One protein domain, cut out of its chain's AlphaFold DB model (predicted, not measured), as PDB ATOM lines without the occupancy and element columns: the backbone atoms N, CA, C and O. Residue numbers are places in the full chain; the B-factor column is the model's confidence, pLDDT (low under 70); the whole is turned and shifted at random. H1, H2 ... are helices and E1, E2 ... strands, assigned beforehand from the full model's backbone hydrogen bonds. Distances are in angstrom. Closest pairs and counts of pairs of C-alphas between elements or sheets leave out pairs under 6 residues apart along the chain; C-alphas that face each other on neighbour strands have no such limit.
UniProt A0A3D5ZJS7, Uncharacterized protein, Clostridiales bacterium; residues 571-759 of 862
ATOM      1  N   LYS A 571     163.683 353.249 226.768       82.62
ATOM      2  CA  LYS A 571     164.483 352.137 226.230       82.62
ATOM      3  C   LYS A 571     164.714 351.066 227.302       82.62
ATOM      4  O   LYS A 571     165.475 351.289 228.240       82.62
ATOM      5  N   ALA A 572     164.124 349.891 227.119       78.69
ATOM      6  CA  ALA A 572     164.416 348.679 227.876       78.69
ATOM      7  C   ALA A 572     165.301 347.743 227.038       78.69
ATOM      8  O   ALA A 572     164.981 347.444 225.891       78.69
ATOM      9  N   MET A 573     166.421 347.269 227.585       76.44
ATOM     10  CA  MET A 573     167.251 346.267 226.904       76.44
ATOM     11  C   MET A 573     166.641 344.883 227.128       76.44
ATOM     12  O   MET A 573     166.576 344.436 228.269       76.44
ATOM     13  N   LEU A 574     166.214 344.215 226.054       71.00
ATOM     14  CA  LEU A 574     165.716 342.835 226.112       71.00
ATOM     15  C   LEU A 574     166.861 341.829 226.001       71.00
ATOM     16  O   LEU A 574     166.863 340.792 226.655       71.00
ATOM     17  N   PHE A 575     167.870 342.170 225.202       69.00
ATOM     18  CA  PHE A 575     169.079 341.380 225.043       69.00
ATOM     19  C   PHE A 575     170.290 342.311 225.041       69.00
ATOM     20  O   PHE A 575     170.394 343.210 224.200       69.00
ATOM     21  N   LYS A 576     171.189 342.099 226.005       56.19
ATOM     22  CA  LYS A 576     172.463 342.810 226.151       56.19
ATOM     23  C   LYS A 576     173.584 341.790 225.949       56.19
ATOM     24  O   LYS A 576     173.455 340.674 226.440       56.19
ATOM     25  N   GLN A 577     174.671 342.192 225.290       56.94
ATOM     26  CA  GLN A 577     175.914 341.407 225.193       56.94
ATOM     27  C   GLN A 577     175.799 340.111 224.379       56.94
ATOM     28  O   GLN A 577     176.187 339.035 224.822       56.94
ATOM     29  N   GLY A 578     175.389 340.210 223.116       62.88
ATOM     30  CA  GLY A 578     175.865 339.255 222.111       62.88
ATOM     31  C   GLY A 578     177.347 339.454 221.781       62.88
ATOM     32  O   GLY A 578     177.672 339.464 220.598       62.88
ATOM     33  N   ASP A 579     178.195 339.682 222.794       72.56
ATOM     34  CA  ASP A 579     179.640 339.511 222.683       72.56
ATOM     35  C   ASP A 579     179.920 338.018 222.863       72.56
ATOM     36  O   ASP A 579     179.374 337.345 223.743       72.56
ATOM     37  N   PHE A 580     180.676 337.423 221.948       84.00
ATOM     38  CA  PHE A 580     180.888 335.973 221.980       84.00
ATOM     39  C   PHE A 580     182.093 335.578 222.836       84.00
ATOM     40  O   PHE A 580     182.487 334.408 222.859       84.00
ATOM     41  N   GLU A 581     182.653 336.534 223.577       84.50
ATOM     42  CA  GLU A 581     183.880 336.381 224.358       84.50
ATOM     43  C   GLU A 581     183.724 335.378 225.500       84.50
ATOM     44  O   GLU A 581     184.636 334.591 225.786       84.50
ATOM     45  N   ASN A 582     182.520 335.306 226.065       82.19
ATOM     46  CA  ASN A 582     182.166 334.388 227.143       82.19
ATOM     47  C   ASN A 582     181.998 332.923 226.697       82.19
ATOM     48  O   ASN A 582     181.896 332.028 227.537       82.19
ATOM     49  N   TYR A 583     181.969 332.649 225.390       82.50
ATOM     50  CA  TYR A 583     181.807 331.296 224.865       82.50
ATOM     51  C   TYR A 583     183.155 330.651 224.543       82.50
ATOM     52  O   TYR A 583     184.110 331.306 224.126       82.50
ATOM     53  N   ASP A 584     183.244 329.333 224.699       88.19
ATOM     54  CA  ASP A 584     184.417 328.589 224.247       88.19
ATOM     55  C   ASP A 584     184.510 328.583 222.714       88.19
ATOM     56  O   ASP A 584     183.511 328.488 221.997       88.19
ATOM     57  N   GLU A 585     185.735 328.639 222.190       89.94
ATOM     58  CA  GLU A 585     185.978 328.455 220.759       89.94
ATOM     59  C   GLU A 585     185.459 327.075 220.314       89.94
ATOM     60  O   GLU A 585     185.767 326.048 220.921       89.94
ATOM     61  N   GLY A 586     184.659 327.045 219.249       86.62
ATOM     62  CA  GLY A 586     183.979 325.843 218.769       86.62
ATOM     63  C   GLY A 586     182.612 325.585 219.411       86.62
ATOM     64  O   GLY A 586     181.929 324.643 218.989       86.62
ATOM     65  N   PHE A 587     182.172 326.414 220.368       85.69
ATOM     66  CA  PHE A 587     180.802 326.363 220.877       85.69
ATOM     67  C   PHE A 587     179.811 326.459 219.712       85.69
ATOM     68  O   PHE A 587     179.952 327.306 218.833       85.69
ATOM     69  N   THR A 588     178.835 325.554 219.674       84.44
ATOM     70  CA  THR A 588     177.895 325.412 218.556       84.44
ATOM     71  C   THR A 588     176.478 325.746 219.016       84.44
ATOM     72  O   THR A 588     175.970 325.133 219.962       84.44
ATOM     73  N   PHE A 589     175.834 326.678 218.313       76.50
ATOM     74  CA  PHE A 589     174.459 327.114 218.551       76.50
ATOM     75  C   PHE A 589     173.474 326.147 217.878       76.50
ATOM     76  O   PHE A 589     173.009 326.384 216.766       76.50
ATOM     77  N   GLY A 590     173.187 325.017 218.532       69.06
ATOM     78  CA  GLY A 590     172.272 323.986 218.024       69.06
ATOM     79  C   GLY A 590     171.346 323.403 219.097       69.06
ATOM     80  O   GLY A 590     171.545 323.640 220.287       69.06
ATOM     81  N   GLU A 591     170.358 322.600 218.678       61.97
ATOM     82  CA  GLU A 591     169.295 322.040 219.542       61.97
ATOM     83  C   GLU A 591     169.817 321.316 220.794       61.97
ATOM     84  O   GLU A 591     169.195 321.368 221.852       61.97
ATOM     85  N   ALA A 592     170.988 320.675 220.710       57.97
ATOM     86  CA  ALA A 592     171.589 319.946 221.829       57.97
ATOM     87  C   ALA A 592     172.016 320.850 223.005       57.97
ATOM     88  O   ALA A 592     172.094 320.374 224.136       57.97
ATOM     89  N   ASN A 593     172.257 322.140 222.747       59.72
ATOM     90  CA  ASN A 593     172.676 323.134 223.739       59.72
ATOM     91  C   ASN A 593     171.585 324.197 223.988       59.72
ATOM     92  O   ASN A 593     171.862 325.240 224.576       59.72
ATOM     93  N   ALA A 594     170.340 323.940 223.562       53.09
ATOM     94  CA  ALA A 594     169.213 324.881 223.577       53.09
ATOM     95  C   ALA A 594     168.588 325.110 224.971       53.09
ATOM     96  O   ALA A 594     167.374 325.261 225.101       53.09
ATOM     97  N   TYR A 595     169.396 325.126 226.033       45.03
ATOM     98  CA  TYR A 595     168.880 325.211 227.400       45.03
ATOM     99  C   TYR A 595     168.327 326.597 227.789       45.03
ATOM    100  O   TYR A 595     167.604 326.668 228.777       45.03
ATOM    101  N   THR A 596     168.585 327.676 227.035       46.00
ATOM    102  CA  THR A 596     168.207 329.051 227.441       46.00
ATOM    103  C   THR A 596     168.152 330.059 226.268       46.00
ATOM    104  O   THR A 596     168.995 330.940 226.196       46.00
ATOM    105  N   ALA A 597     167.170 329.978 225.360       46.69
ATOM    106  CA  ALA A 597     166.929 330.992 224.302       46.69
ATOM    107  C   ALA A 597     167.871 331.005 223.067       46.69
ATOM    108  O   ALA A 597     168.016 332.021 222.407       46.69
ATOM    109  N   TYR A 598     168.462 329.880 222.652       50.56
ATOM    110  CA  TYR A 598     169.268 329.841 221.414       50.56
ATOM    111  C   TYR A 598     168.839 328.681 220.519       50.56
ATOM    112  O   TYR A 598     169.063 327.524 220.867       50.56
ATOM    113  N   TRP A 599     168.193 328.969 219.385       47.53
ATOM    114  CA  TRP A 599     167.840 327.949 218.391       47.53
ATOM    115  C   TRP A 599     168.377 328.335 217.011       47.53
ATOM    116  O   TRP A 599     168.178 329.448 216.540       47.53
ATOM    117  N   GLY A 600     169.005 327.372 216.345       50.34
ATOM    118  CA  GLY A 600     169.073 327.278 214.887       50.34
ATOM    119  C   GLY A 600     168.345 325.997 214.473       50.34
ATOM    120  O   GLY A 600     168.301 325.044 215.256       50.34
ATOM    121  N   SER A 601     167.734 325.950 213.286       55.31
ATOM    122  CA  SER A 601     167.077 324.724 212.810       55.31
ATOM    123  C   SER A 601     168.138 323.712 212.371       55.31
ATOM    124  O   SER A 601     168.521 323.678 211.210       55.31
ATOM    125  N   VAL A 602     168.633 322.871 213.283       55.53
ATOM    126  CA  VAL A 602     169.781 321.978 213.000       55.53
ATOM    127  C   VAL A 602     169.482 320.836 212.022       55.53
ATOM    128  O   VAL A 602     170.400 320.146 211.593       55.53
ATOM    129  N   ASN A 603     168.207 320.602 211.691       63.19
ATOM    130  CA  ASN A 603     167.809 319.568 210.729       63.19
ATOM    131  C   ASN A 603     167.813 320.058 209.272       63.19
ATOM    132  O   ASN A 603     167.837 319.231 208.361       63.19
ATOM    133  N   LEU A 604     167.742 321.373 209.045       69.19
ATOM    134  CA  LEU A 604     167.708 321.985 207.709       69.19
ATOM    135  C   LEU A 604     168.897 322.928 207.471       69.19
ATOM    136  O   LEU A 604     169.319 323.101 206.323       69.19
ATOM    137  N   ASP A 605     169.470 323.462 208.551       76.38
ATOM    138  CA  ASP A 605     170.531 324.456 208.531       76.38
ATOM    139  C   ASP A 605     171.754 323.973 209.322       76.38
ATOM    140  O   ASP A 605     171.653 323.316 210.362       76.38
ATOM    141  N   ALA A 606     172.934 324.381 208.869       82.44
ATOM    142  CA  ALA A 606     174.163 324.246 209.628       82.44
ATOM    143  C   ALA A 606     174.146 325.201 210.842       82.44
ATOM    144  O   ALA A 606     173.918 326.404 210.665       82.44
ATOM    145  N   PRO A 607     174.423 324.727 212.069       83.62
ATOM    146  CA  PRO A 607     174.432 325.596 213.239       83.62
ATOM    147  C   PRO A 607     175.618 326.566 213.205       83.62
ATOM    148  O   PRO A 607     176.748 326.170 212.894       83.62
ATOM    149  N   GLY A 608     175.367 327.821 213.584       85.00
ATOM    150  CA  GLY A 608     176.422 328.800 213.837       85.00
ATOM    151  C   GLY A 608     177.388 328.338 214.934       85.00
ATOM    152  O   GLY A 608     177.030 327.550 215.820       85.00
ATOM    153  N   LYS A 609     178.630 328.824 214.882       88.50
ATOM    154  CA  LYS A 609     179.695 328.455 215.826       88.50
ATOM    155  C   LYS A 609     180.478 329.663 216.294       88.50
ATOM    156  O   LYS A 609     180.728 330.567 215.507       88.50
ATOM    157  N   VAL A 610     180.949 329.633 217.530       90.31
ATOM    158  CA  VAL A 610     181.906 330.621 218.032       90.31
ATOM    159  C   VAL A 610     183.293 330.290 217.492       90.31
ATOM    160  O   VAL A 610     183.764 329.156 217.610       90.31
ATOM    161  N   VAL A 611     183.943 331.269 216.872       92.94
ATOM    162  CA  VAL A 611     185.297 331.163 216.317       92.94
ATOM    163  C   VAL A 611     186.118 332.377 216.725       92.94
ATOM    164  O   VAL A 611     185.564 333.414 217.077       92.94
ATOM    165  N   LYS A 612     187.443 332.270 216.636       92.56
ATOM    166  CA  LYS A 612     188.316 333.435 216.780       92.56
ATOM    167  C   LYS A 612     188.434 334.215 215.480       92.56
ATOM    168  O   LYS A 612     188.654 333.627 214.420       92.56
ATOM    169  N   ASP A 613     188.375 335.532 215.603       87.94
ATOM    170  CA  ASP A 613     188.740 336.495 214.576       87.94
ATOM    171  C   ASP A 613     189.738 337.497 215.174       87.94
ATOM    172  O   ASP A 613     189.378 338.424 215.892       87.94
ATOM    173  N   GLY A 614     191.031 337.258 214.949       85.19
ATOM    174  CA  GLY A 614     192.083 337.984 215.661       85.19
ATOM    175  C   GLY A 614     192.119 337.616 217.150       85.19
ATOM    176  O   GLY A 614     192.303 336.446 217.492       85.19
ATOM    177  N   THR A 615     191.996 338.616 218.025       83.19
ATOM    178  CA  THR A 615     191.920 338.435 219.487       83.19
ATOM    179  C   THR A 615     190.508 338.166 219.988       83.19
ATOM    180  O   THR A 615     190.374 337.622 221.079       83.19
ATOM    181  N   ASN A 616     189.497 338.507 219.192       87.38
ATOM    182  CA  ASN A 616     188.099 338.468 219.599       87.38
ATOM    183  C   ASN A 616     187.476 337.121 219.240       87.38
ATOM    184  O   ASN A 616     187.873 336.460 218.267       87.38
ATOM    185  N   LYS A 617     186.477 336.713 220.011       91.31
ATOM    186  CA  LYS A 617     185.579 335.623 219.657       91.31
ATOM    187  C   LYS A 617     184.323 336.209 219.051       91.31
ATOM    188  O   LYS A 617     183.696 337.104 219.596       91.31
ATOM    189  N   VAL A 618     183.933 335.632 217.929       91.06
ATOM    190  CA  VAL A 618     182.783 336.071 217.145       91.06
ATOM    191  C   VAL A 618     181.962 334.857 216.753       91.06
ATOM    192  O   VAL A 618     182.485 333.739 216.649       91.06
ATOM    193  N   ALA A 619     180.676 335.043 216.488       89.38
ATOM    194  CA  ALA A 619     179.908 333.975 215.876       89.38
ATOM    195  C   ALA A 619     180.133 333.940 214.375       89.38
ATOM    196  O   ALA A 619     180.010 334.943 213.682       89.38
ATOM    197  N   LYS A 620     180.380 332.741 213.866       89.94
ATOM    198  CA  LYS A 620     180.473 332.426 212.452       89.94
ATOM    199  C   LYS A 620     179.292 331.568 212.029       89.94
ATOM    200  O   LYS A 620     179.072 330.474 212.553       89.94
ATOM    201  N   ILE A 621     178.592 332.048 211.015       87.44
ATOM    202  CA  ILE A 621     177.558 331.344 210.266       87.44
ATOM    203  C   ILE A 621     178.169 330.990 208.910       87.44
ATOM    204  O   ILE A 621     178.593 331.873 208.166       87.44
ATOM    205  N   ALA A 622     178.298 329.699 208.614       87.88
ATOM    206  CA  ALA A 622     178.991 329.202 207.426       87.88
ATOM    207  C   ALA A 622     178.572 327.763 207.114       87.88
ATOM    208  O   ALA A 622     177.964 327.087 207.945       87.88
ATOM    209  N   TRP A 623     178.931 327.273 205.927       87.19
ATOM    210  CA  TRP A 623     178.694 325.875 205.571       87.19
ATOM    211  C   TRP A 623     179.455 324.930 206.515       87.19
ATOM    212  O   TRP A 623     180.616 325.166 206.848       87.19
ATOM    213  N   ASP A 624     178.809 323.847 206.948       84.25
ATOM    214  CA  ASP A 624     179.395 322.835 207.841       84.25
ATOM    215  C   ASP A 624     179.966 321.616 207.097       84.25
ATOM    216  O   ASP A 624     180.439 320.670 207.729       84.25
ATOM    217  N   GLY A 625     179.928 321.625 205.761       83.38
ATOM    218  CA  GLY A 625     180.345 320.505 204.919       83.38
ATOM    219  C   GLY A 625     179.246 319.470 204.652       83.38
ATOM    220  O   GLY A 625     179.481 318.518 203.905       83.38
ATOM    221  N   ASN A 626     178.046 319.627 205.221       82.81
ATOM    222  CA  ASN A 626     176.915 318.745 204.957       82.81
ATOM    223  C   ASN A 626     176.144 319.224 203.718       82.81
ATOM    224  O   ASN A 626     175.583 320.318 203.693       82.81
ATOM    225  N   THR A 627     176.057 318.392 202.679       77.88
ATOM    226  CA  THR A 627     175.326 318.726 201.441       77.88
ATOM    227  C   THR A 627     173.807 318.758 201.614       77.88
ATOM    228  O   THR A 627     173.099 319.119 200.679       77.88
ATOM    229  N   ASN A 628     173.282 318.376 202.777       79.25
ATOM    230  CA  ASN A 628     171.869 318.563 203.107       79.25
ATOM    231  C   ASN A 628     171.591 319.948 203.712       79.25
ATOM    232  O   ASN A 628     170.441 320.371 203.732       79.25
ATOM    233  N   HIS A 629     172.626 320.662 204.164       80.25
ATOM    234  CA  HIS A 629     172.507 321.983 204.776       80.25
ATOM    235  C   HIS A 629     172.885 323.050 203.751       80.25
ATOM    236  O   HIS A 629     174.058 323.327 203.502       80.25
ATOM    237  N   ARG A 630     171.873 323.619 203.091       79.69
ATOM    238  CA  ARG A 630     172.070 324.768 202.191       79.69
ATOM    239  C   ARG A 630     172.268 326.059 202.984       79.69
ATOM    240  O   ARG A 630     173.087 326.899 202.610       79.69
ATOM    241  N   TYR A 631     171.543 326.194 204.083       80.25
ATOM    242  CA  TYR A 631     171.577 327.371 204.930       80.25
ATOM    243  C   TYR A 631     172.423 327.125 206.175       80.25
ATOM    244  O   TYR A 631     172.661 325.983 206.566       80.25
ATOM    245  N   SER A 632     172.868 328.207 206.799       81.00
ATOM    246  CA  SER A 632     173.401 328.200 208.154       81.00
ATOM    247  C   SER A 632     172.704 329.285 208.963       81.00
ATOM    248  O   SER A 632     172.429 330.362 208.427       81.00
ATOM    249  N   SER A 633     172.376 328.999 210.223       78.88
ATOM    250  CA  SER A 633     171.579 329.908 211.049       78.88
ATOM    251  C   SER A 633     171.998 329.951 212.518       78.88
ATOM    252  O   SER A 633     172.690 329.065 213.029       78.88
ATOM    253  N   MET A 634     171.591 331.030 213.191       76.69
ATOM    254  CA  MET A 634     171.844 331.284 214.611       76.69
ATOM    255  C   MET A 634     170.741 332.175 215.229       76.69
ATOM    256  O   MET A 634     170.201 333.034 214.528       76.69
ATOM    257  N   TYR A 635     170.521 332.009 216.546       65.56
ATOM    258  CA  TYR A 635     169.754 332.841 217.506       65.56
ATOM    259  C   TYR A 635     168.228 332.660 217.667       65.56
ATOM    260  O   TYR A 635     167.494 332.450 216.710       65.56
ATOM    261  N   ILE A 636     167.766 332.850 218.921       56.81
ATOM    262  CA  ILE A 636     166.439 333.380 219.299       56.81
ATOM    263  C   ILE A 636     166.688 334.551 220.271       56.81
ATOM    264  O   ILE A 636     167.054 334.335 221.413       56.81
ATOM    265  N   LEU A 637     166.541 335.805 219.843       55.81
ATOM    266  CA  LEU A 637     166.939 336.956 220.679       55.81
ATOM    267  C   LEU A 637     165.945 337.341 221.795       55.81
ATOM    268  O   LEU A 637     166.291 338.154 222.644       55.81
ATOM    269  N   THR A 638     164.722 336.810 221.796       54.69
ATOM    270  CA  THR A 638     163.667 337.161 222.767       54.69
ATOM    271  C   THR A 638     162.516 336.147 222.690       54.69
ATOM    272  O   THR A 638     162.378 335.444 221.681       54.69
ATOM    273  N   ASP A 639     161.715 336.049 223.752       55.97
ATOM    274  CA  ASP A 639     160.469 335.280 223.754       55.97
ATOM    275  C   ASP A 639     159.466 335.920 222.767       55.97
ATOM    276  O   ASP A 639     159.267 337.138 222.799       55.97
ATOM    277  N   PRO A 640     158.807 335.152 221.877       55.25
ATOM    278  CA  PRO A 640     157.718 335.660 221.039       55.25
ATOM    279  C   PRO A 640     156.640 336.449 221.803       55.25
ATOM    280  O   PRO A 640     156.020 337.348 221.226       55.25
ATOM    281  N   ASP A 641     156.433 336.144 223.087       56.91
ATOM    282  CA  ASP A 641     155.492 336.851 223.953       56.91
ATOM    283  C   ASP A 641     155.979 338.257 224.364       56.91
ATOM    284  O   ASP A 641     155.153 339.126 224.630       56.91
ATOM    285  N   GLU A 642     157.283 338.551 224.339       57.56
ATOM    286  CA  GLU A 642     157.817 339.912 224.549       57.56
ATOM    287  C   GLU A 642     157.682 340.780 223.286       57.56
ATOM    288  O   GLU A 642     157.538 342.000 223.364       57.56
ATOM    289  N   MET A 643     157.620 340.157 222.103       60.09
ATOM    290  CA  MET A 643     157.279 340.833 220.843       60.09
ATOM    291  C   MET A 643     155.763 341.062 220.669       60.09
ATOM    292  O   MET A 643     155.313 341.502 219.607       60.09
ATOM    293  N   ALA A 644     154.954 340.756 221.692       50.88
ATOM    294  CA  ALA A 644     153.499 340.675 221.598       50.88
ATOM    295  C   ALA A 644     152.745 342.007 221.696       50.88
ATOM    296  O   ALA A 644     151.551 342.030 221.368       50.88
ATOM    297  N   THR A 645     153.390 343.076 222.162       58.84
ATOM    298  CA  THR A 645     152.737 344.374 222.354       58.84
ATOM    299  C   THR A 645     152.564 345.063 221.001       58.84
ATOM    300  O   THR A 645     153.495 345.648 220.451       58.84
ATOM    301  N   GLU A 646     151.359 344.991 220.427       62.88
ATOM    302  CA  GLU A 646     151.021 345.739 219.213       62.88
ATOM    303  C   GLU A 646     151.251 347.230 219.466       62.88
ATOM    304  O   GLU A 646     150.610 347.826 220.327       62.88
ATOM    305  N   GLY A 647     152.189 347.837 218.737       66.19
ATOM    306  CA  GLY A 647     152.601 349.203 219.053       66.19
ATOM    307  C   GLY A 647     154.059 349.353 219.465       66.19
ATOM    308  O   GLY A 647     154.607 350.438 219.275       66.19
ATOM    309  N   ALA A 648     154.671 348.289 219.985       74.31
ATOM    310  CA  ALA A 648     156.029 348.306 220.508       74.31
ATOM    311  C   ALA A 648     157.062 348.618 219.424       74.31
ATOM    312  O   ALA A 648     157.007 348.088 218.309       74.31
ATOM    313  N   VAL A 649     158.009 349.484 219.771       84.62
ATOM    314  CA  VAL A 649     159.125 349.861 218.906       84.62
ATOM    315  C   VAL A 649     160.364 349.107 219.375       84.62
ATOM    316  O   VAL A 649     160.696 349.128 220.549       84.62
ATOM    317  N   PHE A 650     161.050 348.431 218.465       84.31
ATOM    318  CA  PHE A 650     162.249 347.649 218.736       84.31
ATOM    319  C   PHE A 650     163.454 348.271 218.047       84.31
ATOM    320  O   PHE A 650     163.339 348.795 216.939       84.31
ATOM    321  N   GLU A 651     164.617 348.159 218.679       88.06
ATOM    322  CA  GLU A 651     165.908 348.508 218.093       88.06
ATOM    323  C   GLU A 651     166.836 347.291 218.122       88.06
ATOM    324  O   GLU A 651     167.108 346.742 219.187       88.06
ATOM    325  N   LEU A 652     167.323 346.888 216.949       86.81
ATOM    326  CA  LEU A 652     168.327 345.842 216.765       86.81
ATOM    327  C   LEU A 652     169.639 346.485 216.310       86.81
ATOM    328  O   LEU A 652     169.666 347.197 215.301       86.81
ATOM    329  N   THR A 653     170.727 346.189 217.019       88.50
ATOM    330  CA  THR A 653     172.085 346.593 216.627       88.50
ATOM    331  C   THR A 653     173.037 345.409 216.662       88.50
ATOM    332  O   THR A 653     172.946 344.598 217.579       88.50
ATOM    333  N   PHE A 654     173.953 345.315 215.702       89.81
ATOM    334  CA  PHE A 654     175.014 344.303 215.685       89.81
ATOM    335  C   PHE A 654     176.165 344.731 214.771       89.81
ATOM    336  O   PHE A 654     175.975 345.551 213.868       89.81
ATOM    337  N   SER A 655     177.336 344.139 214.974       89.56
ATOM    338  CA  SER A 655     178.477 344.234 214.066       89.56
ATOM    339  C   SER A 655     178.535 342.988 213.181       89.56
ATOM    340  O   SER A 655     178.248 341.883 213.644       89.56
ATOM    341  N   TYR A 656     178.907 343.133 211.910       89.56
ATOM    342  CA  TYR A 656     179.097 341.996 211.012       89.56
ATOM    343  C   TYR A 656     180.307 342.140 210.095       89.56
ATOM    344  O   TYR A 656     180.737 343.242 209.761       89.56
ATOM    345  N   LYS A 657     180.808 340.992 209.639       88.25
ATOM    346  CA  LYS A 657     181.798 340.870 208.570       88.25
ATOM    347  C   LYS A 657     181.404 339.740 207.624       88.25
ATOM    348  O   LYS A 657     181.037 338.653 208.065       88.25
ATOM    349  N   LEU A 658     181.502 339.979 206.318       85.88
ATOM    350  CA  LEU A 658     181.195 338.998 205.272       85.88
ATOM    351  C   LEU A 658     182.458 338.572 204.526       85.88
ATOM    352  O   LEU A 658     183.279 339.404 204.144       85.88
ATOM    353  N   THR A 659     182.598 337.271 204.278       84.06
ATOM    354  CA  THR A 659     183.638 336.714 203.403       84.06
ATOM    355  C   THR A 659     183.011 335.853 202.311       84.06
ATOM    356  O   THR A 659     182.021 335.169 202.565       84.06
ATOM    357  N   GLY A 660     183.611 335.853 201.115       75.88
ATOM    358  CA  GLY A 660     183.176 335.030 199.980       75.88
ATOM    359  C   GLY A 660     182.303 335.767 198.956       75.88
ATOM    360  O   GLY A 660     182.320 336.993 198.864       75.88
ATOM    361  N   ASN A 661     181.584 334.995 198.136       65.94
ATOM    362  CA  ASN A 661     180.591 335.484 197.177       65.94
ATOM    363  C   ASN A 661     179.197 335.197 197.745       65.94
ATOM    364  O   ASN A 661     178.611 334.136 197.508       65.94
ATOM    365  N   SER A 662     178.720 336.122 198.567       58.62
ATOM    366  CA  SER A 662     177.608 335.921 199.488       58.62
ATOM    367  C   SER A 662     176.349 336.666 199.062       58.62
ATOM    368  O   SER A 662     175.730 337.287 199.910       58.62
ATOM    369  N   ALA A 663     175.926 336.538 197.798       55.25
ATOM    370  CA  ALA A 663     174.761 337.202 197.174       55.25
ATOM    371  C   ALA A 663     173.406 337.121 197.920       55.25
ATOM    372  O   ALA A 663     172.399 337.579 197.392       55.25
ATOM    373  N   LEU A 664     173.343 336.473 199.088       57.78
ATOM    374  CA  LEU A 664     172.143 336.158 199.858       57.78
ATOM    375  C   LEU A 664     172.389 336.177 201.385       57.78
ATOM    376  O   LEU A 664     171.675 335.494 202.128       57.78
ATOM    377  N   ALA A 665     173.409 336.890 201.875       63.03
ATOM    378  CA  ALA A 665     173.603 337.059 203.315       63.03
ATOM    379  C   ALA A 665     172.480 337.918 203.898       63.03
ATOM    380  O   ALA A 665     172.374 339.096 203.568       63.03
ATOM    381  N   ASN A 666     171.641 337.332 204.756       68.44
ATOM    382  CA  ASN A 666     170.441 337.995 205.238       68.44
ATOM    383  C   ASN A 666     170.296 337.918 206.762       68.44
ATOM    384  O   ASN A 666     170.440 336.864 207.379       68.44
ATOM    385  N   VAL A 667     169.905 339.019 207.396       67.56
ATOM    386  CA  VAL A 667     169.279 338.919 208.725       67.56
ATOM    387  C   VAL A 667     167.792 338.740 208.515       67.56
ATOM    388  O   VAL A 667     167.173 339.589 207.877       67.56
ATOM    389  N   ALA A 668     167.222 337.651 209.029       64.62
ATOM    390  CA  ALA A 668     165.836 337.291 208.782       64.62
ATOM    391  C   ALA A 668     165.051 337.135 210.093       64.62
ATOM    392  O   ALA A 668     165.400 336.361 210.982       64.62
ATOM    393  N   PHE A 669     163.929 337.837 210.202       65.81
ATOM    394  CA  PHE A 669     162.915 337.562 211.212       65.81
ATOM    395  C   PHE A 669     162.050 336.460 210.620       65.81
ATOM    396  O   PHE A 669     161.329 336.674 209.638       65.81
ATOM    397  N   ILE A 670     162.249 335.249 211.132       52.59
ATOM    398  CA  ILE A 670     161.734 334.038 210.508       52.59
ATOM    399  C   ILE A 670     160.483 333.589 211.244       52.59
ATOM    400  O   ILE A 670     160.442 333.452 212.471       52.59
ATOM    401  N   GLY A 671     159.454 333.339 210.441       51.56
ATOM    402  CA  GLY A 671     158.213 332.752 210.884       51.56
ATOM    403  C   GLY A 671     158.242 331.285 211.249       51.56
ATOM    404  O   GLY A 671     159.121 330.537 210.834       51.56
ATOM    405  N   ALA A 672     157.208 330.845 211.968       45.00
ATOM    406  CA  ALA A 672     156.939 329.430 212.218       45.00
ATOM    407  C   ALA A 672     156.830 328.615 210.909       45.00
ATOM    408  O   ALA A 672     157.036 327.404 210.912       45.00
ATOM    409  N   SER A 673     156.549 329.283 209.785       47.28
ATOM    410  CA  SER A 673     156.522 328.743 208.422       47.28
ATOM    411  C   SER A 673     157.872 328.753 207.686       47.28
ATOM    412  O   SER A 673     157.894 328.436 206.499       47.28
ATOM    413  N   ASN A 674     158.988 329.120 208.332       54.03
ATOM    414  CA  ASN A 674     160.296 329.351 207.690       54.03
ATOM    415  C   ASN A 674     160.266 330.398 206.555       54.03
ATOM    416  O   ASN A 674     161.148 330.428 205.699       54.03
ATOM    417  N   SER A 675     159.259 331.271 206.538       57.97
ATOM    418  CA  SER A 675     159.203 332.433 205.651       57.97
ATOM    419  C   SER A 675     159.888 333.621 206.317       57.97
ATOM    420  O   SER A 675     159.594 333.931 207.473       57.97
ATOM    421  N   SER A 676     160.778 334.297 205.589       64.94
ATOM    422  CA  SER A 676     161.368 335.566 206.023       64.94
ATOM    423  C   SER A 676     160.305 336.660 205.955       64.94
ATOM    424  O   SER A 676     160.002 337.178 204.879       64.94
ATOM    425  N   ASP A 677     159.709 336.999 207.096       65.00
ATOM    426  CA  ASP A 677     158.751 338.103 207.177       65.00
ATOM    427  C   ASP A 677     159.476 339.445 207.066       65.00
ATOM    428  O   ASP A 677     158.991 340.360 206.409       65.00
ATOM    429  N   PHE A 678     160.669 339.539 207.643       71.88
ATOM    430  CA  PHE A 678     161.518 340.718 207.560       71.88
ATOM    431  C   PHE A 678     162.954 340.287 207.277       71.88
ATOM    432  O   PHE A 678     163.454 339.361 207.906       71.88
ATOM    433  N   CYS A 679     163.615 340.950 206.338       76.06
ATOM    434  CA  CYS A 679     164.893 340.556 205.771       76.06
ATOM    435  C   CYS A 679     165.772 341.791 205.533       76.06
ATOM    436  O   CYS A 679     165.338 342.750 204.891       76.06
ATOM    437  N   MET A 680     167.005 341.767 206.032       79.56
ATOM    438  CA  MET A 680     168.051 342.737 205.691       79.56
ATOM    439  C   MET A 680     169.083 342.044 204.815       79.56
ATOM    440  O   MET A 680     169.754 341.141 205.305       79.56
ATOM    441  N   ASP A 681     169.201 342.468 203.558       78.00
ATOM    442  CA  ASP A 681     170.264 342.017 202.657       78.00
ATOM    443  C   ASP A 681     171.571 342.715 203.029       78.00
ATOM    444  O   ASP A 681     171.692 343.929 202.885       78.00
ATOM    445  N   LEU A 682     172.529 341.947 203.544       76.00
ATOM    446  CA  LEU A 682     173.830 342.440 203.987       76.00
ATOM    447  C   LEU A 682     174.882 342.435 202.867       76.00
ATOM    448  O   LEU A 682     175.933 343.057 203.021       76.00
ATOM    449  N   ASP A 683     174.633 341.742 201.749       66.81
ATOM    450  CA  ASP A 683     175.598 341.604 200.647       66.81
ATOM    451  C   ASP A 683     175.505 342.750 199.639       66.81
ATOM    452  O   ASP A 683     176.520 343.198 199.097       66.81
ATOM    453  N   ALA A 684     174.303 343.306 199.461       53.38
ATOM    454  CA  ALA A 684     174.078 344.528 198.688       53.38
ATOM    455  C   ALA A 684     174.768 345.777 199.290       53.38
ATOM    456  O   ALA A 684     174.791 346.842 198.666       53.38
ATOM    457  N   VAL A 685     175.349 345.656 200.490       58.75
ATOM    458  CA  VAL A 685     175.753 346.766 201.362       58.75
ATOM    459  C   VAL A 685     177.271 346.816 201.563       58.75
ATOM    460  O   VAL A 685     177.786 346.884 202.672       58.75
ATOM    461  N   LYS A 686     178.029 346.818 200.462       60.06
ATOM    462  CA  LYS A 686     179.481 347.104 200.499       60.06
ATOM    463  C   LYS A 686     179.813 348.603 200.587       60.06
ATOM    464  O   LYS A 686     180.967 348.973 200.404       60.06
ATOM    465  N   GLY A 687     178.820 349.460 200.824       61.66
ATOM    466  CA  GLY A 687     179.006 350.886 201.089       61.66
ATOM    467  C   GLY A 687     178.265 351.275 202.362       61.66
ATOM    468  O   GLY A 687     177.142 350.831 202.574       61.66
ATOM    469  N   ALA A 688     178.875 352.091 203.220       65.44
ATOM    470  CA  ALA A 688     178.146 352.705 204.327       65.44
ATOM    471  C   ALA A 688     176.957 353.520 203.783       65.44
ATOM    472  O   ALA A 688     177.070 354.195 202.754       65.44
ATOM    473  N   GLY A 689     175.803 353.456 204.447       76.00
ATOM    474  CA  GLY A 689     174.604 354.109 203.937       76.00
ATOM    475  C   GLY A 689     173.303 353.732 204.634       76.00
ATOM    476  O   GLY A 689     173.267 353.020 205.637       76.00
ATOM    477  N   THR A 690     172.210 354.260 204.084       75.31
ATOM    478  CA  THR A 690     170.842 353.962 204.524       75.31
ATOM    479  C   THR A 690     170.188 353.003 203.541       75.31
ATOM    480  O   THR A 690     170.179 353.255 202.336       75.31
ATOM    481  N   TYR A 691     169.596 351.941 204.072       81.56
ATOM    482  CA  TYR A 691     169.022 350.843 203.304       81.56
ATOM    483  C   TYR A 691     167.625 350.490 203.804       81.56
ATOM    484  O   TYR A 691     167.167 351.002 204.826       81.56
ATOM    485  N   TYR A 692     166.935 349.622 203.065       81.94
ATOM    486  CA  TYR A 692     165.555 349.235 203.332       81.94
ATOM    487  C   TYR A 692     165.416 347.730 203.482       81.94
ATOM    488  O   TYR A 692     166.070 346.958 202.779       81.94
ATOM    489  N   THR A 693     164.549 347.325 204.397       78.50
ATOM    490  CA  THR A 693     164.263 345.911 204.635       78.50
ATOM    491  C   THR A 693     163.293 345.364 203.590       78.50
ATOM    492  O   THR A 693     162.601 346.111 202.903       78.50
ATOM    493  N   SER A 694     163.277 344.046 203.419       71.19
ATOM    494  CA  SER A 694     162.408 343.321 202.482       71.19
ATOM    495  C   SER A 694     161.786 342.103 203.175       71.19
ATOM    496  O   SER A 694     162.100 341.845 204.330       71.19
ATOM    497  N   GLY A 695     160.896 341.350 202.528       69.69
ATOM    498  CA  GLY A 695     160.310 340.130 203.104       69.69
ATOM    499  C   GLY A 695     158.810 340.001 202.854       69.69
ATOM    500  O   GLY A 695     158.226 340.788 202.115       69.69
ATOM    501  N   ALA A 696     158.191 338.981 203.452       61.19
ATOM    502  CA  ALA A 696     156.754 338.712 203.323       61.19
ATOM    503  C   ALA A 696     155.865 339.670 204.148       61.19
ATOM    504  O   ALA A 696     154.641 339.652 204.010       61.19
ATOM    505  N   ASN A 697     156.451 340.504 205.012       62.66
ATOM    506  CA  ASN A 697     155.737 341.546 205.743       62.66
ATOM    507  C   ASN A 697     155.544 342.804 204.875       62.66
ATOM    508  O   ASN A 697     156.380 343.140 204.043       62.66
ATOM    509  N   MET A 698     154.437 343.517 205.087       55.50
ATOM    510  CA  MET A 698     154.060 344.693 204.290       55.50
ATOM    511  C   MET A 698     154.770 345.984 204.731       55.50
ATOM    512  O   MET A 698     154.758 346.964 203.991       55.50
ATOM    513  N   ASP A 699     155.365 346.016 205.927       69.75
ATOM    514  CA  ASP A 699     156.063 347.199 206.438       69.75
ATOM    515  C   ASP A 699     157.564 347.134 206.103       69.75
ATOM    516  O   ASP A 699     158.280 346.247 206.573       69.75
ATOM    517  N   ILE A 700     158.045 348.105 205.321       75.75
ATOM    518  CA  ILE A 700     159.467 348.279 204.993       75.75
ATOM    519  C   ILE A 700     160.068 349.336 205.920       75.75
ATOM    520  O   ILE A 700     159.573 350.465 205.976       75.75
ATOM    521  N   TYR A 701     161.163 348.987 206.596       80.50
ATOM    522  CA  TYR A 701     161.868 349.870 207.526       80.50
ATOM    523  C   TYR A 701     163.247 350.253 207.008       80.50
ATOM    524  O   TYR A 701     163.898 349.488 206.294       80.50
ATOM    525  N   ARG A 702     163.701 351.446 207.403       84.12
ATOM    526  CA  ARG A 702     165.080 351.874 207.176       84.12
ATOM    527  C   ARG A 702     166.006 351.237 208.197       84.12
ATOM    528  O   ARG A 702     165.700 351.217 209.388       84.12
ATOM    529  N   TYR A 703     167.168 350.810 207.730       87.12
ATOM    530  CA  TYR A 703     168.298 350.477 208.581       87.12
ATOM    531  C   TYR A 703     169.543 351.215 208.108       87.12
ATOM    532  O   TYR A 703     169.663 351.616 206.947       87.12
ATOM    533  N   TYR A 704     170.453 351.419 209.047       85.38
ATOM    534  CA  TYR A 704     171.689 352.151 208.847       85.38
ATOM    535  C   TYR A 704     172.849 351.182 208.935       85.38
ATOM    536  O   TYR A 704     172.887 350.357 209.851       85.38
ATOM    537  N   VAL A 705     173.779 351.312 207.996       85.94
ATOM    538  CA  VAL A 705     175.053 350.606 208.029       85.94
ATOM    539  C   VAL A 705     176.176 351.623 208.036       85.94
ATOM    540  O   VAL A 705     176.234 352.495 207.168       85.94
ATOM    541  N   THR A 706     177.067 351.504 209.011       88.00
ATOM    542  CA  THR A 706     178.290 352.301 209.094       88.00
ATOM    543  C   THR A 706     179.498 351.382 209.065       88.00
ATOM    544  O   THR A 706     179.436 350.243 209.527       88.00
ATOM    545  N   GLU A 707     180.608 351.871 208.524       86.19
ATOM    546  CA  GLU A 707     181.890 351.189 208.687       86.19
ATOM    547  C   GLU A 707     182.270 351.172 210.174       86.19
ATOM    548  O   GLU A 707     181.928 352.085 210.931       86.19
ATOM    549  N   SER A 708     182.888 350.076 210.603       84.00
ATOM    550  CA  SER A 708     183.500 349.964 211.923       84.00
ATOM    551  C   SER A 708     184.954 350.423 211.860       84.00
ATOM    552  O   SER A 708     185.578 350.387 210.800       84.00
ATOM    553  N   ASP A 709     185.527 350.756 213.015       83.00
ATOM    554  CA  ASP A 709     186.953 351.078 213.148       83.00
ATOM    555  C   ASP A 709     187.853 349.848 212.902       83.00
ATOM    556  O   ASP A 709     189.063 349.966 212.708       83.00
ATOM    557  N   VAL A 710     187.264 348.647 212.907       81.81
ATOM    558  CA  VAL A 710     187.946 347.389 212.590       81.81
ATOM    559  C   VAL A 710     187.774 347.069 211.107       81.81
ATOM    560  O   VAL A 710     186.656 346.926 210.612       81.81
ATOM    561  N   GLU A 711     188.893 346.895 210.400       82.38
ATOM    562  CA  GLU A 711     188.903 346.628 208.959       82.38
ATOM    563  C   GLU A 711     188.004 345.435 208.579       82.38
ATOM    564  O   GLU A 711     188.128 344.325 209.108       82.38
ATOM    565  N   GLY A 712     187.094 345.670 207.629       82.62
ATOM    566  CA  GLY A 712     186.163 344.665 207.110       82.62
ATOM    567  C   GLY A 712     184.921 344.415 207.972       82.62
ATOM    568  O   GLY A 712     184.095 343.590 207.582       82.62
ATOM    569  N   TRP A 713     184.774 345.114 209.101       88.88
ATOM    570  CA  TRP A 713     183.579 345.069 209.939       88.88
ATOM    571  C   TRP A 713     182.661 346.268 209.690       88.88
ATOM    572  O   TRP A 713     183.104 347.385 209.428       88.88
ATOM    573  N   PHE A 714     181.363 346.030 209.828       88.94
ATOM    574  CA  PHE A 714     180.308 347.022 209.656       88.94
ATOM    575  C   PHE A 714     179.339 346.955 210.829       88.94
ATOM    576  O   PHE A 714     179.068 345.875 211.351       88.94
ATOM    577  N   ASN A 715     178.788 348.097 211.226       89.69
ATOM    578  CA  ASN A 715     177.791 348.202 212.284       89.69
ATOM    579  C   ASN A 715     176.415 348.445 211.671       89.69
ATOM    580  O   ASN A 715     176.255 349.308 210.810       89.69
ATOM    581  N   VAL A 716     175.418 347.696 212.133       88.44
ATOM    582  CA  VAL A 716     174.026 347.807 211.698       88.44
ATOM    583  C   VAL A 716     173.184 348.363 212.831       88.44
ATOM    584  O   VAL A 716     173.296 347.913 213.971       88.44
ATOM    585  N   ARG A 717     172.293 349.299 212.502       90.06
ATOM    586  CA  ARG A 717     171.213 349.758 213.380       90.06
ATOM    587  C   ARG A 717     169.887 349.735 212.638       90.06
ATOM    588  O   ARG A 717     169.722 350.407 211.620       90.06
ATOM    589  N   LEU A 718     168.921 349.019 213.193       87.12
ATOM    590  CA  LEU A 718     167.560 348.934 212.691       87.12
ATOM    591  C   LEU A 718     166.578 349.298 213.804       87.12
ATOM    592  O   LEU A 718     166.646 348.725 214.886       87.12
ATOM    593  N   VAL A 719     165.615 350.171 213.502       88.12
ATOM    594  CA  VAL A 719     164.475 350.457 214.384       88.12
ATOM    595  C   VAL A 719     163.185 350.112 213.650       88.12
ATOM    596  O   VAL A 719     162.938 350.613 212.551       88.12
ATOM    597  N   PHE A 720     162.358 349.255 214.241       83.12
ATOM    598  CA  PHE A 720     161.127 348.760 213.625       83.12
ATOM    599  C   PHE A 720     159.995 348.662 214.644       83.12
ATOM    600  O   PHE A 720     160.225 348.646 215.846       83.12
ATOM    601  N   LYS A 721     158.747 348.622 214.175       80.75
ATOM    602  CA  LYS A 721     157.574 348.476 215.041       80.75
ATOM    603  C   LYS A 721     157.032 347.060 214.901       80.75
ATOM    604  O   LYS A 721     156.788 346.614 213.781       80.75
ATOM    605  N   ALA A 722     156.825 346.357 216.010       73.94
ATOM    606  CA  ALA A 722     156.146 345.070 215.961       73.94
ATOM    607  C   ALA A 722     154.658 345.291 215.656       73.94
ATOM    608  O   ALA A 722     153.979 346.110 216.285       73.94
ATOM    609  N   ASN A 723     154.153 344.559 214.662       68.81
ATOM    610  CA  ASN A 723     152.739 344.522 214.313       68.81
ATOM    611  C   ASN A 723     152.173 343.116 214.591       68.81
ATOM    612  O   ASN A 723     152.918 342.139 214.713       68.81
ATOM    613  N   ILE A 724     150.846 342.997 214.678       64.06
ATOM    614  CA  ILE A 724     150.190 341.708 214.945       64.06
ATOM    615  C   ILE A 724     150.507 340.649 213.874       64.06
ATOM    616  O   ILE A 724     150.516 339.456 214.163       64.06
ATOM    617  N   GLY A 725     150.822 341.075 212.645       64.44
ATOM    618  CA  GLY A 725     151.252 340.191 211.564       64.44
ATOM    619  C   GLY A 725     152.618 339.556 211.828       64.44
ATOM    620  O   GLY A 725     152.762 338.351 211.643       64.44
ATOM    621  N   LEU A 726     153.583 340.340 212.316       68.12
ATOM    622  CA  LEU A 726     154.898 339.872 212.737       68.12
ATOM    623  C   LEU A 726     154.737 338.875 213.886       68.12
ATOM    624  O   LEU A 726     155.265 337.782 213.793       68.12
ATOM    625  N   LYS A 727     153.911 339.170 214.895       66.12
ATOM    626  CA  LYS A 727     153.621 338.239 216.002       66.12
ATOM    627  C   LYS A 727     153.025 336.903 215.537       66.12
ATOM    628  O   LYS A 727     153.415 335.842 216.004       66.12
ATOM    629  N   MET A 728     152.030 336.951 214.652       60.00
ATOM    630  CA  MET A 728     151.307 335.752 214.206       60.00
ATOM    631  C   MET A 728     152.146 334.856 213.294       60.00
ATOM    632  O   MET A 728     151.838 333.671 213.155       60.00
ATOM    633  N   ARG A 729     153.158 335.426 212.631       62.22
ATOM    634  CA  ARG A 729     153.971 334.714 211.647       62.22
ATOM    635  C   ARG A 729     155.359 334.399 212.179       62.22
ATOM    636  O   ARG A 729     155.744 333.244 212.060       62.22
ATOM    637  N   SER A 730     156.043 335.350 212.819       66.44
ATOM    638  CA  SER A 730     157.393 335.269 213.406       66.44
ATOM    639  C   SER A 730     157.418 334.610 214.785       66.44
ATOM    640  O   SER A 730     156.699 335.016 215.689       66.44
ATOM    641  N   ASN A 731     158.279 333.605 214.959       62.12
ATOM    642  CA  ASN A 731     158.508 332.954 216.258       62.12
ATOM    643  C   ASN A 731     159.956 333.099 216.751       62.12
ATOM    644  O   ASN A 731     160.313 332.544 217.785       62.12
ATOM    645  N   SER A 732     160.813 333.766 215.976       65.06
ATOM    646  CA  SER A 732     162.210 333.996 216.331       65.06
ATOM    647  C   SER A 732     162.849 335.055 215.432       65.06
ATOM    648  O   SER A 732     162.509 335.195 214.255       65.06
ATOM    649  N   VAL A 733     163.823 335.773 215.986       72.19
ATOM    650  CA  VAL A 733     164.759 336.608 215.224       72.19
ATOM    651  C   VAL A 733     166.014 335.787 214.969       72.19
ATOM    652  O   VAL A 733     166.619 335.319 215.935       72.19
ATOM    653  N   ARG A 734     166.391 335.597 213.699       76.50
ATOM    654  CA  ARG A 734     167.518 334.742 213.310       76.50
ATOM    655  C   ARG A 734     168.478 335.459 212.371       76.50
ATOM    656  O   ARG A 734     168.102 336.272 211.529       76.50
ATOM    657  N   PHE A 735     169.736 335.073 212.453       80.81
ATOM    658  CA  PHE A 735     170.705 335.375 211.409       80.81
ATOM    659  C   PHE A 735     170.774 334.170 210.475       80.81
ATOM    660  O   PHE A 735     170.868 333.038 210.956       80.81
ATOM    661  N   LEU A 736     170.681 334.399 209.163       79.94
ATOM    662  CA  LEU A 736     170.570 333.339 208.164       79.94
ATOM    663  C   LEU A 736     171.508 333.600 206.982       79.94
ATOM    664  O   LEU A 736     171.444 334.625 206.310       79.94
ATOM    665  N   LEU A 737     172.339 332.622 206.656       81.31
ATOM    666  CA  LEU A 737     173.183 332.670 205.471       81.31
ATOM    667  C   LEU A 737     172.799 331.536 204.523       81.31
ATOM    668  O   LEU A 737     172.876 330.369 204.909       81.31
ATOM    669  N   ASP A 738     172.444 331.850 203.271       82.06
ATOM    670  CA  ASP A 738     172.531 330.849 202.201       82.06
ATOM    671  C   ASP A 738     174.012 330.639 201.900       82.06
ATOM    672  O   ASP A 738     174.691 331.485 201.316       82.06
ATOM    673  N   THR A 739     174.533 329.505 202.349       76.31
ATOM    674  CA  THR A 739     175.951 329.195 202.189       76.31
ATOM    675  C   THR A 739     176.277 328.795 200.754       76.31
ATOM    676  O   THR A 739     177.452 328.708 200.398       76.31
ATOM    677  N   ALA A 740     175.256 328.518 199.929       78.31
ATOM    678  CA  ALA A 740     175.378 327.891 198.617       78.31
ATOM    679  C   ALA A 740     176.237 326.611 198.638       78.31
ATOM    680  O   ALA A 740     176.809 326.232 197.617       78.31
ATOM    681  N   GLN A 741     176.336 325.954 199.803       78.38
ATOM    682  CA  GLN A 741     177.215 324.807 200.045       78.38
ATOM    683  C   GLN A 741     178.686 325.111 199.719       78.38
ATOM    684  O   GLN A 741     179.406 324.274 199.171       78.38
ATOM    685  N   ASN A 742     179.128 326.333 200.034       78.19
ATOM    686  CA  ASN A 742     180.486 326.812 199.818       78.19
ATOM    687  C   ASN A 742     181.148 327.206 201.150       78.19
ATOM    688  O   ASN A 742     180.588 327.969 201.933       78.19
ATOM    689  N   ASN A 743     182.369 326.716 201.377       75.56
ATOM    690  CA  ASN A 743     183.180 327.032 202.560       75.56
ATOM    691  C   ASN A 743     183.738 328.463 202.557       75.56
ATOM    692  O   ASN A 743     184.116 328.964 203.617       75.56
ATOM    693  N   ASP A 744     183.808 329.108 201.393       80.50
ATOM    694  CA  ASP A 744     184.320 330.476 201.261       80.50
ATOM    695  C   ASP A 744     183.310 331.515 201.771       80.50
ATOM    696  O   ASP A 744     183.692 332.625 202.147       80.50
ATOM    697  N   ASN A 745     182.027 331.143 201.806       83.12
ATOM    698  CA  ASN A 745     180.933 331.997 202.237       83.12
ATOM    699  C   ASN A 745     180.757 331.896 203.752       83.12
ATOM    700  O   ASN A 745     180.357 330.854 204.281       83.12
ATOM    701  N   ALA A 746     181.035 332.994 204.448       86.44
ATOM    702  CA  ALA A 746     180.819 333.083 205.883       86.44
ATOM    703  C   ALA A 746     180.353 334.478 206.294       86.44
ATOM    704  O   ALA A 746     180.837 335.492 205.790       86.44
ATOM    705  N   LEU A 747     179.433 334.493 207.252       88.19
ATOM    706  CA  LEU A 747     178.956 335.676 207.945       88.19
ATOM    707  C   LEU A 747     179.458 335.602 209.386       88.19
ATOM    708  O   LEU A 747     179.139 334.659 210.112       88.19
ATOM    709  N   TYR A 748     180.261 336.582 209.771       89.44
ATOM    710  CA  TYR A 748     180.727 336.789 211.134       89.44
ATOM    711  C   TYR A 748     179.857 337.861 211.779       89.44
ATOM    712  O   TYR A 748     179.548 338.860 211.130       89.44
ATOM    713  N   ILE A 749     179.440 337.644 213.022       89.50
ATOM    714  CA  ILE A 749     178.566 338.537 213.786       89.50
ATOM    715  C   ILE A 749     179.184 338.753 215.163       89.50
ATOM    716  O   ILE A 749     179.759 337.819 215.725       89.50
ATOM    717  N   ASP A 750     179.036 339.968 215.684       89.69
ATOM    718  CA  ASP A 750     179.454 340.368 217.027       89.69
ATOM    719  C   ASP A 750     178.564 341.500 217.578       89.69
ATOM    720  O   ASP A 750     177.753 342.073 216.842       89.69
ATOM    721  N   ASN A 751     178.700 341.830 218.863       88.06
ATOM    722  CA  ASN A 751     178.060 342.976 219.526       88.06
ATOM    723  C   ASN A 751     176.529 343.065 219.339       88.06
ATOM    724  O   ASN A 751     175.973 344.152 219.143       88.06
ATOM    725  N   VAL A 752     175.824 341.930 219.382       86.62
ATOM    726  CA  VAL A 752     174.368 341.898 219.158       86.62
ATOM    727  C   VAL A 752     173.616 342.471 220.362       86.62
ATOM    728  O   VAL A 752     173.802 342.016 221.489       86.62
ATOM    729  N   ASN A 753     172.711 343.423 220.126       85.25
ATOM    730  CA  ASN A 753     171.790 343.953 221.131       85.25
ATOM    731  C   ASN A 753     170.369 344.106 220.569       85.25
ATOM    732  O   ASN A 753     170.192 344.527 219.423       85.25
ATOM    733  N   LEU A 754     169.367 343.826 221.406       84.06
ATOM    734  CA  LEU A 754     167.949 344.053 221.115       84.06
ATOM    735  C   LEU A 754     167.318 344.875 222.243       84.06
ATOM    736  O   LEU A 754     167.391 344.499 223.416       84.06
ATOM    737  N   ALA A 755     166.677 345.983 221.889       84.00
ATOM    738  CA  ALA A 755     165.982 346.865 222.817       84.00
ATOM    739  C   ALA A 755     164.517 347.069 222.421       84.00
ATOM    740  O   ALA A 755     164.164 346.981 221.245       84.00
ATOM    741  N   LEU A 756     163.692 347.377 223.415       84.69
ATOM    742  CA  LEU A 756     162.268 347.662 223.330       84.69
ATOM    743  C   LEU A 756     161.991 349.088 223.829       84.69
ATOM    744  O   LEU A 756     162.553 349.529 224.829       84.69
ATOM    745  N   TYR A 757     161.099 349.785 223.136       81.88
ATOM    746  CA  TYR A 757     160.608 351.123 223.426       81.88
ATOM    747  C   TYR A 757     159.080 351.080 223.601       81.88
ATOM    748  O   TYR A 757     158.355 350.760 222.652       81.88
ATOM    749  N   GLU A 758     158.585 351.408 224.802       68.94
ATOM    750  CA  GLU A 758     157.153 351.353 225.164       68.94
ATOM    751  C   GLU A 758     156.591 352.703 225.645       68.94
ATOM    752  O   GLU A 758     157.330 353.578 226.102       68.94
ATOM    753  N   ALA A 759     155.261 352.846 225.534       56.94
ATOM    754  CA  ALA A 759     154.503 354.045 225.907       56.94
ATOM    755  C   ALA A 759     153.947 354.025 227.349       56.94
ATOM    756  O   ALA A 759     153.748 355.092 227.924       56.94
TER     757      ALA A 759
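AT A GLANCE: This is residues 571 to 759 of the 862 residues of an uncharacterized protein of Clostridiales bacterium (UniProt A0A3D5ZJS7). Two strongly twisted sheets lie face to face as a sandwich: a large sheet of eight strands, with the long strands E13 and E6 side by side in it, and a smaller sheet of five strands, E2, E5, E12, E7 and E8, over one of its faces. The short helix H1 sits at one end, just before E12, and the chain changes from sheet to sheet again and again. The printed part has 189 residues with thirteen named strands and one named helix, E1 to E11, then H1, E12 and E13; the class is mostly strand. The large sheet is branched and antiparallel; the small one, in the order E2, E5, E12, E7, E8, is mixed. The whole is compact, with a radius of gyration of the C-alphas of 15.5 A and spans of 43 by 36 by 30 A.

IN THESE COORDINATES: Begin in the large sheet with E13, residues 746 to 758: find C-alpha 746 at (180.819, 333.083, 205.883), from where the strand runs 35.6 A to C-alpha 758 at (157.153, 351.353, 225.164), bending by 58 degrees at residue 750. E6, residues 649 to 659, is 31.8 A long, and E11, residues 714 to 721, 23.4 A. The same sheet holds E1, residues 571 to 578, which starts at C-alpha 571 at (164.483, 352.137, 226.230), and E3, 609 to 613, E4, 616 to 622, E9, 689 to 692, and E10, 702 to 707. In the small sheet look for E2 at residues 605 to 607, E5 at 631 to 634, E7 at 665 to 671, E8 at 676 to 681, and E12 at 730 to 738, 19.3 A long with a bend of 74 degrees at residue 733. H1 is residues 724 to 729.

HOW THE PARTS SIT: Start at E13, which has three neighbours: E1 and E4 lie on one side of it, beside residues 751 to 757 and 746 to 750, and E6 on the other side. E6 and E13 are antiparallel at 172 degrees, with N 757 and O 649 2.7 A apart. E1 and E13 are antiparallel too, with N 572 and O 756 at 2.8 A, and so are E4 and E13, with N 621 and O 747 at 2.8 A. E3 and E4 form a hairpin, N 620 and O 609 at 2.7 A. On the other side of E6 from E13 is E11, with N 650 and O 720 at 2.8 A. E9, E10 and E11 make a meander, each strand the antiparallel neighbour of the one before; N 715 and O 706 are 2.8 A apart. Now turn to the small sheet. E2 and E5 are parallel, with N 606 and O 631 at 2.8 A; E5 and E12 are antiparallel, with N 632 and O 737 at 2.9 A. E12 and E7 are antiparallel, N 668 and O 734 at 3.0 A, and E7 and E8 form a hairpin, N 669 and O 678 at 2.8 A. The two sheets have 53 pairs of C-alphas within 10 A, and their strands stand at 26 degrees; for instance, the closest C-alphas of E4 and E5, Ile 621 and Ser 632, are 5.6 A apart. H1 is on the small sheet at a height of 7.5 A, and every O i to N i+4 pair in it is within hydrogen-bond range. E1 and E12 are apart.

THE WHOLE: The two farthest C-alphas, Thr 627 and Ala 759, are 47.7 A apart, and the printed part has no cut. The long links are E1 to E2, 26 residues, and E5 to E6, 14 residues. The mean pLDDT of the printed part is 74.2; 72 residues are under 70, among them 590 to 604, 635 to 647 and 661 to 677.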